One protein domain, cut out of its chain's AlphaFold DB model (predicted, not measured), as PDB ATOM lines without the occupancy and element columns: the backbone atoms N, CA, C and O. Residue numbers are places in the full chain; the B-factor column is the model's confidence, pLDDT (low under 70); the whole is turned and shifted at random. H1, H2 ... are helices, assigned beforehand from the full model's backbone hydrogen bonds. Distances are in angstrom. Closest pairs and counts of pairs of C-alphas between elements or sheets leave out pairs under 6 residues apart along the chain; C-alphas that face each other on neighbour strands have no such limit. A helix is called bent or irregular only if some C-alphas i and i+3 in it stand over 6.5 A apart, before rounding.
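Overview. This is residues 72 to 144 of the 220 residues of the protein "Cell growth-regulating nucleolar protein" of Blastocystis sp. subtype 1 (strain ATCC 50177 / NandII) (UniProt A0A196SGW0). A helical hairpin, H1 and H2, packs crosswise on one side of a long helix, H4, and a shorter helix, H3, folds against the first part of H4 beside the end of H2. H4 makes the longest axis, and its residues 138 to 144 run on past the part that touches the hairpin. The printed part has 73 residues with four named helices, in the order H1, H2, H3, H4 along the chain, and no named strand; the class is all helix. It is compact, with a radius of gyration of the C-alphas of 11.4 A, and its C-alphas span 34 by 24 by 20 A.

Along the chain. The printed part begins with H1, residues 72 to 85, whose first C-alpha, that of Gln 72, stands at (-8.275, 53.819, 5.955); from first to last C-alpha it is 19.8 A long. After residues 86 to 88 comes H2, residues 89 to 99, 15.8 A long from the C-alpha of Thr 89 to that of Met 99. H2 is irregular, but only just: C-alphas 90 and 93 are 6.9 A apart, where a regular helix has about 5 A, and its line is a rough one. Residues 100 to 107 then lead to H3, residues 108 to 119, which is 15.4 A long and begins with C-alpha 108 at (-21.648, 47.931, 6.791). Residues 121 and 122 follow Arg 120, and then H4 runs from residue 123 to residue 144, 31.1 A from first to last C-alpha. H4 is the longest helix, with 22 residues, and it ends with C-alpha 144 at (-14.871, 64.271, 19.435).

Arrangement. H1 and H2 touch and form a helical hairpin, running opposite ways at a shallow tilt of 20 degrees. Their closest C-alphas are those of Val 83 and Phe 95, 6.2 A apart. H1 also touches H4, with residues 78 to 82 of H1 alone and residues 132 to 137 of H4 alone. The closest C-alphas of this pair are those of Ala 82 and Leu 133, 5.7 A apart, and the two helices are about perpendicular, at 76 degrees. H2 touches H4 with residues 125 to 129 of H4 alone; their closest C-alphas are those of Leu 91 and Val 129, 6.6 A apart. H2 and H4 are about perpendicular as well, at 76 degrees. H2 and H3 only just touch, with 3 pairs of C-alphas within 8 A, and H3 does so with residue 119 alone. Their closest C-alphas are those of Lys 97 and Cys 119, 7.0 A apart, and their lines are about perpendicular, at 89 degrees. H3 touches H4, with residues 123 to 130 of H4 alone, and the closest C-alphas are those of Ile 112 and Val 126, 6.2 A apart. H3 and H4 run opposite ways at a steep tilt of 48 degrees. H1 and H3 are apart. The helix packing is mostly crossed, with 1 of the 5 touching pairs at a shallow tilt. In H1, H3 and H4 every O i to N i+4 pair is within hydrogen-bond range; in H2 it is 5 of 7.

Size, cuts and confidence. The two C-alphas farthest apart are those of Arg 120 and Arg 144, 34.7 A from each other, while the first and last printed C-alphas, those of Gln 72 and Arg 144, are 18.3 A apart. The printed part has no cut. The links H1 to H2 and H3 to H4 are tight, with 3 residues each; the link H2 to H3 is short, with 8 residues, and no link is long. The mean pLDDT of the printed part of this model is 89.5, and no printed residue is under 70.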
ATOM      1  N   GLN A  72      -8.571  55.233   5.791       82.06
ATOM      2  CA  GLN A  72      -8.275  53.819   5.955       82.06
ATOM      3  C   GLN A  72      -7.376  53.546   7.169       82.06
ATOM      4  O   GLN A  72      -7.641  52.605   7.900       82.06
ATOM      5  N   LEU A  73      -6.365  54.377   7.433       84.69
ATOM      6  CA  LEU A  73      -5.494  54.227   8.603       84.69
ATOM      7  C   LEU A  73      -6.267  54.445   9.912       84.69
ATOM      8  O   LEU A  73      -6.118  53.664  10.844       84.69
ATOM      9  N   GLU A  74      -7.138  55.457   9.955       85.88
ATOM     10  CA  GLU A  74      -8.052  55.674  11.090       85.88
ATOM     11  C   GLU A  74      -8.982  54.469  11.288       85.88
ATOM     12  O   GLU A  74      -9.255  54.051  12.409       85.88
ATOM     13  N   TRP A  75      -9.443  53.869  10.187       88.62
ATOM     14  CA  TRP A  75     -10.267  52.666  10.243       88.62
ATOM     15  C   TRP A  75      -9.506  51.451  10.779       88.62
ATOM     16  O   TRP A  75     -10.055  50.719  11.596       88.62
ATOM     17  N   MET A  76      -8.246  51.260  10.381       87.38
ATOM     18  CA  MET A  76      -7.402  50.184  10.910       87.38
ATOM     19  C   MET A  76      -7.109  50.377  12.404       87.38
ATOM     20  O   MET A  76      -7.249  49.431  13.169       87.38
ATOM     21  N   ARG A  77      -6.830  51.611  12.850       88.69
ATOM     22  CA  ARG A  77      -6.671  51.927  14.286       88.69
ATOM     23  C   ARG A  77      -7.933  51.658  15.097       88.69
ATOM     24  O   ARG A  77      -7.860  51.196  16.231       88.69
ATOM     25  N   LEU A  78      -9.097  51.955  14.525       90.81
ATOM     26  CA  LEU A  78     -10.373  51.622  15.149       90.81
ATOM     27  C   LEU A  78     -10.540  50.104  15.283       90.81
ATOM     28  O   LEU A  78     -11.084  49.634  16.281       90.81
ATOM     29  N   LEU A  79     -10.057  49.350  14.295       91.00
ATOM     30  CA  LEU A  79     -10.052  47.894  14.313       91.00
ATOM     31  C   LEU A  79      -9.155  47.362  15.442       91.00
ATOM     32  O   LEU A  79      -9.640  46.564  16.240       91.00
ATOM     33  N   ASP A  80      -7.932  47.886  15.590       89.62
ATOM     34  CA  ASP A  80      -7.025  47.598  16.718       89.62
ATOM     35  C   ASP A  80      -7.682  47.870  18.082       89.62
ATOM     36  O   ASP A  80      -7.666  47.031  18.987       89.62
ATOM     37  N   GLU A  81      -8.301  49.043  18.234       90.00
ATOM     38  CA  GLU A  81      -8.968  49.436  19.476       90.00
ATOM     39  C   GLU A  81     -10.166  48.531  19.791       90.00
ATOM     40  O   GLU A  81     -10.394  48.173  20.951       90.00
ATOM     41  N   ALA A  82     -10.919  48.130  18.765       90.38
ATOM     42  CA  ALA A  82     -12.011  47.180  18.907       90.38
ATOM     43  C   ALA A  82     -11.510  45.799  19.344       90.38
ATOM     44  O   ALA A  82     -12.125  45.208  20.228       90.38
ATOM     45  N   VAL A  83     -10.379  45.313  18.811       89.88
ATOM     46  CA  VAL A  83      -9.750  44.064  19.281       89.88
ATOM     47  C   VAL A  83      -9.371  44.172  20.758       89.88
ATOM     48  O   VAL A  83      -9.670  43.267  21.534       89.88
ATOM     49  N   ALA A  84      -8.757  45.290  21.158       87.88
ATOM     50  CA  ALA A  84      -8.293  45.505  22.528       87.88
ATOM     51  C   ALA A  84      -9.441  45.623  23.545       87.88
ATOM     52  O   ALA A  84      -9.322  45.147  24.674       87.88
ATOM     53  N   LYS A  85     -10.555  46.260  23.160       84.44
ATOM     54  CA  LYS A  85     -11.736  46.444  24.022       84.44
ATOM     55  C   LYS A  85     -12.698  45.259  23.995       84.44
ATOM     56  O   LYS A  85     -13.569  45.173  24.861       84.44
ATOM     57  N   ASN A  86     -12.576  44.373  23.012       86.50
ATOM     58  CA  ASN A  86     -13.463  43.234  22.876       86.50
ATOM     59  C   ASN A  86     -13.250  42.224  24.018       86.50
ATOM     60  O   ASN A  86     -12.178  41.642  24.177       86.50
ATOM     61  N   THR A  87     -14.313  41.976  24.778       81.12
ATOM     62  CA  THR A  87     -14.341  41.004  25.879       81.12
ATOM     63  C   THR A  87     -14.732  39.598  25.418       81.12
ATOM     64  O   THR A  87     -14.416  38.625  26.103       81.12
ATOM     65  N   ASP A  88     -15.376  39.460  24.254       83.19
ATOM     66  CA  ASP A  88     -15.855  38.175  23.742       83.19
ATOM     67  C   ASP A  88     -14.713  37.379  23.089       83.19
ATOM     68  O   ASP A  88     -14.191  37.725  22.025       83.19
ATOM     69  N   THR A  89     -14.336  36.261  23.712       84.44
ATOM     70  CA  THR A  89     -13.281  35.370  23.215       84.44
ATOM     71  C   THR A  89     -13.608  34.738  21.864       84.44
ATOM     72  O   THR A  89     -12.685  34.413  21.118       84.44
ATOM     73  N   THR A  90     -14.889  34.593  21.514       86.88
ATOM     74  CA  THR A  90     -15.314  34.003  20.233       86.88
ATOM     75  C   THR A  90     -15.035  34.922  19.041       86.88
ATOM     76  O   THR A  90     -14.868  34.448  17.917       86.88
ATOM     77  N   LEU A  91     -14.921  36.232  19.286       88.06
ATOM     78  CA  LEU A  91     -14.672  37.236  18.250       88.06
ATOM     79  C   LEU A  91     -13.177  37.496  18.011       88.06
ATOM     80  O   LEU A  91     -12.831  38.119  17.010       88.06
ATOM     81  N   LYS A  92     -12.279  36.968  18.858       88.56
ATOM     82  CA  LYS A  92     -10.822  37.155  18.721       88.56
ATOM     83  C   LYS A  92     -10.282  36.634  17.388       88.56
ATOM     84  O   LYS A  92      -9.648  37.387  16.660       88.56
ATOM     85  N   ALA A  93     -10.602  35.392  17.022       88.75
ATOM     86  CA  ALA A  93     -10.138  34.805  15.761       88.75
ATOM     87  C   ALA A  93     -10.672  35.544  14.509       88.75
ATOM     88  O   ALA A  93      -9.905  35.766  13.569       88.75
ATOM     89  N   PRO A  94     -11.954  35.972  14.455       90.44
ATOM     90  CA  PRO A  94     -12.430  36.908  13.436       90.44
ATOM     91  C   PRO A  94     -11.640  38.220  13.353       90.44
ATOM     92  O   PRO A  94     -11.300  38.652  12.253       90.44
ATOM     93  N   PHE A  95     -11.336  38.843  14.493       91.12
ATOM     94  CA  PHE A  95     -10.592  40.101  14.548       91.12
ATOM     95  C   PHE A  95      -9.132  39.949  14.103       91.12
ATOM     96  O   PHE A  95      -8.661  40.764  13.318       91.12
ATOM     97  N   GLU A  96      -8.439  38.885  14.510       89.88
ATOM     98  CA  GLU A  96      -7.067  38.593  14.062       89.88
ATOM     99  C   GLU A  96      -6.982  38.426  12.540       89.88
ATOM    100  O   GLU A  96      -6.090  38.977  11.894       89.88
ATOM    101  N   LYS A  97      -7.957  37.730  11.936       89.19
ATOM    102  CA  LYS A  97      -8.054  37.625  10.470       89.19
ATOM    103  C   LYS A  97      -8.287  38.984   9.813       89.19
ATOM    104  O   LYS A  97      -7.740  39.238   8.747       89.19
ATOM    105  N   LEU A  98      -9.099  39.849  10.424       90.44
ATOM    106  CA  LEU A  98      -9.340  41.199   9.911       90.44
ATOM    107  C   LEU A  98      -8.099  42.088   9.998       90.44
ATOM    108  O   LEU A  98      -7.839  42.838   9.062       90.44
ATOM    109  N   MET A  99      -7.318  41.953  11.068       88.44
ATOM    110  CA  MET A  99      -6.053  42.665  11.257       88.44
ATOM    111  C   MET A  99      -4.986  42.278  10.232       88.44
ATOM    112  O   MET A  99      -4.127  43.093   9.911       88.44
ATOM    113  N   SER A 100      -5.046  41.066   9.669       89.12
ATOM    114  CA  SER A 100      -4.120  40.652   8.609       89.12
ATOM    115  C   SER A 100      -4.418  41.300   7.246       89.12
ATOM    116  O   SER A 100      -3.680  41.057   6.291       89.12
ATOM    117  N   MET A 101      -5.518  42.047   7.108       86.44
ATOM    118  CA  MET A 101      -5.961  42.635   5.844       86.44
ATOM    119  C   MET A 101      -5.848  44.163   5.886       86.44
ATOM    120  O   MET A 101      -6.527  44.813   6.669       86.44
ATOM    121  N   ASP A 102      -5.078  44.760   4.974       80.94
ATOM    122  CA  ASP A 102      -4.870  46.223   4.944       80.94
ATOM    123  C   ASP A 102      -6.082  47.028   4.429       80.94
ATOM    124  O   ASP A 102      -6.248  48.215   4.730       80.94
ATOM    125  N   ASN A 103      -6.954  46.410   3.624       86.62
ATOM    126  CA  ASN A 103      -8.034  47.110   2.918       86.62
ATOM    127  C   ASN A 103      -9.436  46.620   3.306       86.62
ATOM    128  O   ASN A 103     -10.224  46.182   2.464       86.62
ATOM    129  N   VAL A 104      -9.759  46.691   4.594       90.06
ATOM    130  CA  VAL A 104     -11.093  46.341   5.093       90.06
ATOM    131  C   VAL A 104     -12.115  47.444   4.745       90.06
ATOM    132  O   VAL A 104     -11.870  48.618   5.040       90.06
ATOM    133  N   PRO A 105     -13.286  47.115   4.154       91.81
ATOM    134  CA  PRO A 105     -14.315  48.102   3.828       91.81
ATOM    135  C   PRO A 105     -14.963  48.765   5.049       91.81
ATOM    136  O   PRO A 105     -15.294  48.122   6.037       91.81
ATOM    137  N   ARG A 106     -15.271  50.059   4.915       91.19
ATOM    138  CA  ARG A 106     -15.822  50.911   5.991       91.19
ATOM    139  C   ARG A 106     -17.346  51.020   6.033       91.19
ATOM    140  O   ARG A 106     -17.904  51.634   6.935       91.19
ATOM    141  N   LYS A 107     -18.046  50.514   5.015       91.12
ATOM    142  CA  LYS A 107     -19.517  50.568   4.927       91.12
ATOM    143  C   LYS A 107     -20.086  49.211   5.320       91.12
ATOM    144  O   LYS A 107     -19.678  48.229   4.709       91.12
ATOM    145  N   LYS A 108     -21.073  49.170   6.223       92.44
ATOM    146  CA  LYS A 108     -21.648  47.931   6.791       92.44
ATOM    147  C   LYS A 108     -21.943  46.853   5.748       92.44
ATOM    148  O   LYS A 108     -21.383  45.772   5.819       92.44
ATOM    149  N   ALA A 109     -22.751  47.163   4.733       93.44
ATOM    150  CA  ALA A 109     -23.116  46.184   3.704       93.44
ATOM    151  C   ALA A 109     -21.894  45.642   2.937       93.44
ATOM    152  O   ALA A 109     -21.787  44.447   2.683       93.44
ATOM    153  N   LYS A 110     -20.929  46.515   2.612       93.62
ATOM    154  CA  LYS A 110     -19.693  46.110   1.928       93.62
ATOM    155  C   LYS A 110     -18.775  45.303   2.843       93.62
ATOM    156  O   LYS A 110     -18.138  44.374   2.371       93.62
ATOM    157  N   PHE A 111     -18.720  45.656   4.125       94.12
ATOM    158  CA  PHE A 111     -17.970  44.932   5.142       94.12
ATOM    159  C   PHE A 111     -18.532  43.527   5.330       94.12
ATOM    160  O   PHE A 111     -17.774  42.573   5.247       94.12
ATOM    161  N   ILE A 112     -19.849  43.390   5.505       92.88
ATOM    162  CA  ILE A 112     -20.486  42.084   5.705       92.88
ATOM    163  C   ILE A 112     -20.167  41.161   4.527       92.88
ATOM    164  O   ILE A 112     -19.631  40.076   4.737       92.88
ATOM    165  N   ASN A 113     -20.371  41.635   3.295       93.38
ATOM    166  CA  ASN A 113     -20.055  40.863   2.093       93.38
ATOM    167  C   ASN A 113     -18.558  40.525   1.991       93.38
ATOM    168  O   ASN A 113     -18.193  39.415   1.613       93.38
ATOM    169  N   PHE A 114     -17.679  41.472   2.324       93.62
ATOM    170  CA  PHE A 114     -16.234  41.255   2.311       93.62
ATOM    171  C   PHE A 114     -15.812  40.191   3.326       93.62
ATOM    172  O   PHE A 114     -15.118  39.253   2.964       93.62
ATOM    173  N   VAL A 115     -16.269  40.280   4.574       91.88
ATOM    174  CA  VAL A 115     -15.884  39.344   5.638       91.88
ATOM    175  C   VAL A 115     -16.489  37.958   5.416       91.88
ATOM    176  O   VAL A 115     -15.808  36.955   5.631       91.88
ATOM    177  N   GLN A 116     -17.729  37.872   4.933       91.94
ATOM    178  CA  GLN A 116     -18.337  36.590   4.566       91.94
ATOM    179  C   GLN A 116     -17.533  35.883   3.467       91.94
ATOM    180  O   GLN A 116     -17.239  34.698   3.597       91.94
ATOM    181  N   ASN A 117     -17.109  36.610   2.430       90.00
ATOM    182  CA  ASN A 117     -16.365  36.024   1.313       90.00
ATOM    183  C   ASN A 117     -14.889  35.756   1.651       90.00
ATOM    184  O   ASN A 117     -14.380  34.666   1.390       90.00
ATOM    185  N   CYS A 118     -14.194  36.730   2.241       86.69
ATOM    186  CA  CYS A 118     -12.755  36.666   2.501       86.69
ATOM    187  C   CYS A 118     -12.414  35.865   3.763       86.69
ATOM    188  O   CYS A 118     -11.439  35.119   3.763       86.69
ATOM    189  N   CYS A 119     -13.213  35.972   4.830       85.00
ATOM    190  CA  CYS A 119     -12.950  35.268   6.092       85.00
ATOM    191  C   CYS A 119     -13.770  33.980   6.255       85.00
ATOM    192  O   CYS A 119     -13.525  33.243   7.215       85.00
ATOM    193  N   ARG A 120     -14.718  33.704   5.340       88.00
ATOM    194  CA  ARG A 120     -15.645  32.555   5.384       88.00
ATOM    195  C   ARG A 120     -16.365  32.435   6.731       88.00
ATOM    196  O   ARG A 120     -16.493  31.348   7.288       88.00
ATOM    197  N   LEU A 121     -16.783  33.576   7.279       87.94
ATOM    198  CA  LEU A 121     -17.467  33.655   8.568       87.94
ATOM    199  C   LEU A 121     -18.993  33.673   8.388       87.94
ATOM    200  O   LEU A 121     -19.485  34.298   7.446       87.94
ATOM    201  N   PRO A 122     -19.754  33.035   9.298       90.00
ATOM    202  CA  PRO A 122     -21.210  33.067   9.256       90.00
ATOM    203  C   PRO A 122     -21.739  34.463   9.616       90.00
ATOM    204  O   PRO A 122     -21.139  35.184  10.417       90.00
ATOM    205  N   ASN A 123     -22.882  34.845   9.035       91.56
ATOM    206  CA  ASN A 123     -23.404  36.214   9.130       91.56
ATOM    207  C   ASN A 123     -23.598  36.699  10.575       91.56
ATOM    208  O   ASN A 123     -23.267  37.834  10.897       91.56
ATOM    209  N   ASN A 124     -24.063  35.819  11.464       91.38
ATOM    210  CA  ASN A 124     -24.264  36.135  12.878       91.38
ATOM    211  C   ASN A 124     -22.974  36.603  13.580       91.38
ATOM    212  O   ASN A 124     -23.023  37.497  14.420       91.38
ATOM    213  N   ILE A 125     -21.820  36.023  13.242       91.25
ATOM    214  CA  ILE A 125     -20.524  36.424  13.798       91.25
ATOM    215  C   ILE A 125     -20.072  37.742  13.176       91.25
ATOM    216  O   ILE A 125     -19.618  38.631  13.891       91.25
ATOM    217  N   VAL A 126     -20.250  37.911  11.864       92.00
ATOM    218  CA  VAL A 126     -19.874  39.150  11.163       92.00
ATOM    219  C   VAL A 126     -20.661  40.356  11.682       92.00
ATOM    220  O   VAL A 126     -20.091  41.431  11.869       92.00
ATOM    221  N   GLU A 127     -21.949  40.181  11.978       92.81
ATOM    222  CA  GLU A 127     -22.782  41.228  12.574       92.81
ATOM    223  C   GLU A 127     -22.345  41.592  13.994       92.81
ATOM    224  O   GLU A 127     -22.310  42.777  14.325       92.81
ATOM    225  N   LYS A 128     -21.942  40.608  14.810       92.06
ATOM    226  CA  LYS A 128     -21.374  40.860  16.144       92.06
ATOM    227  C   LYS A 128     -20.055  41.629  16.066       92.06
ATOM    228  O   LYS A 128     -19.891  42.619  16.774       92.06
ATOM    229  N   VAL A 129     -19.148  41.229  15.171       92.12
ATOM    230  CA  VAL A 129     -17.886  41.951  14.921       92.12
ATOM    231  C   VAL A 129     -18.169  43.394  14.500       92.12
ATOM    232  O   VAL A 129     -17.567  44.328  15.030       92.12
ATOM    233  N   TRP A 130     -19.125  43.599  13.586       93.81
ATOM    234  CA  TRP A 130     -19.527  44.941  13.172       93.81
ATOM    235  C   TRP A 130     -20.118  45.759  14.324       93.81
ATOM    236  O   TRP A 130     -19.818  46.946  14.427       93.81
ATOM    237  N   ALA A 131     -20.933  45.152  15.189       93.19
ATOM    238  CA  ALA A 131     -21.532  45.836  16.333       93.19
ATOM    239  C   ALA A 131     -20.464  46.383  17.297       93.19
ATOM    240  O   ALA A 131     -20.557  47.539  17.707       93.19
ATOM    241  N   VAL A 132     -19.411  45.607  17.576       92.50
ATOM    242  CA  VAL A 132     -18.275  46.059  18.400       92.50
ATOM    243  C   VAL A 132     -17.547  47.238  17.740       92.50
ATOM    244  O   VAL A 132     -17.284  48.251  18.391       92.50
ATOM    245  N   LEU A 133     -17.266  47.151  16.432       92.31
ATOM    246  CA  LEU A 133     -16.641  48.248  15.676       92.31
ATOM    247  C   LEU A 133     -17.509  49.516  15.687       92.31
ATOM    248  O   LEU A 133     -17.005  50.630  15.830       92.31
ATOM    249  N   GLU A 134     -18.821  49.360  15.539       92.19
ATOM    250  CA  GLU A 134     -19.781  50.458  15.543       92.19
ATOM    251  C   GLU A 134     -19.883  51.132  16.915       92.19
ATOM    252  O   GLU A 134     -19.931  52.362  16.982       92.19
ATOM    253  N   GLU A 135     -19.837  50.362  18.001       91.06
ATOM    254  CA  GLU A 135     -19.816  50.899  19.362       91.06
ATOM    255  C   GLU A 135     -18.560  51.744  19.617       91.06
ATOM    256  O   GLU A 135     -18.665  52.877  20.100       91.06
ATOM    257  N   VAL A 136     -17.380  51.240  19.240       91.50
ATOM    258  CA  VAL A 136     -16.107  51.975  19.367       91.50
ATOM    259  C   VAL A 136     -16.150  53.254  18.531       91.50
ATOM    260  O   VAL A 136     -15.845  54.338  19.033       91.50
ATOM    261  N   ARG A 137     -16.621  53.160  17.279       91.06
ATOM    262  CA  ARG A 137     -16.779  54.315  16.383       91.06
ATOM    263  C   ARG A 137     -17.685  55.383  16.982       91.06
ATOM    264  O   ARG A 137     -17.343  56.563  16.959       91.06
ATOM    265  N   ASN A 138     -18.841  54.981  17.506       91.38
ATOM    266  CA  ASN A 138     -19.810  55.908  18.076       91.38
ATOM    267  C   ASN A 138     -19.241  56.586  19.332       91.38
ATOM    268  O   ASN A 138     -19.372  57.801  19.461       91.38
ATOM    269  N   LYS A 139     -18.523  55.851  20.195       90.69
ATOM    270  CA  LYS A 139     -17.818  56.433  21.352       90.69
ATOM    271  C   LYS A 139     -16.796  57.490  20.928       90.69
ATOM    272  O   LYS A 139     -16.853  58.608  21.433       90.69
ATOM    273  N   GLN A 140     -15.939  57.195  19.946       87.81
ATOM    274  CA  GLN A 140     -14.967  58.174  19.436       87.81
ATOM    275  C   GLN A 140     -15.638  59.417  18.820       87.81
ATOM    276  O   GLN A 140     -15.113  60.525  18.924       87.81
ATOM    277  N   ILE A 141     -16.780  59.255  18.140       88.81
ATOM    278  CA  ILE A 141     -17.546  60.383  17.583       88.81
ATOM    279  C   ILE A 141     -18.100  61.261  18.709       88.81
ATOM    280  O   ILE A 141     -17.972  62.482  18.643       88.81
ATOM    281  N   GLU A 142     -18.685  60.660  19.743       89.69
ATOM    282  CA  GLU A 142     -19.232  61.400  20.883       89.69
ATOM    283  C   GLU A 142     -18.139  62.119  21.686       89.69
ATOM    284  O   GLU A 142     -18.309  63.277  22.065       89.69
ATOM    285  N   GLU A 143     -16.977  61.496  21.884       88.62
ATOM    286  CA  GLU A 143     -15.821  62.149  22.511       88.62
ATOM    287  C   GLU A 143     -15.291  63.323  21.680       88.62
ATOM    288  O   GLU A 143     -14.988  64.384  22.236       88.62
ATOM    289  N   ARG A 144     -15.231  63.174  20.348       86.06
ATOM    290  CA  ARG A 144     -14.871  64.271  19.435       86.06
ATOM    291  C   ARG A 144     -15.864  65.428  19.535       86.06
ATOM    292  O   ARG A 144     -15.433  66.563  19.716       86.06
TER     293      ARG A 144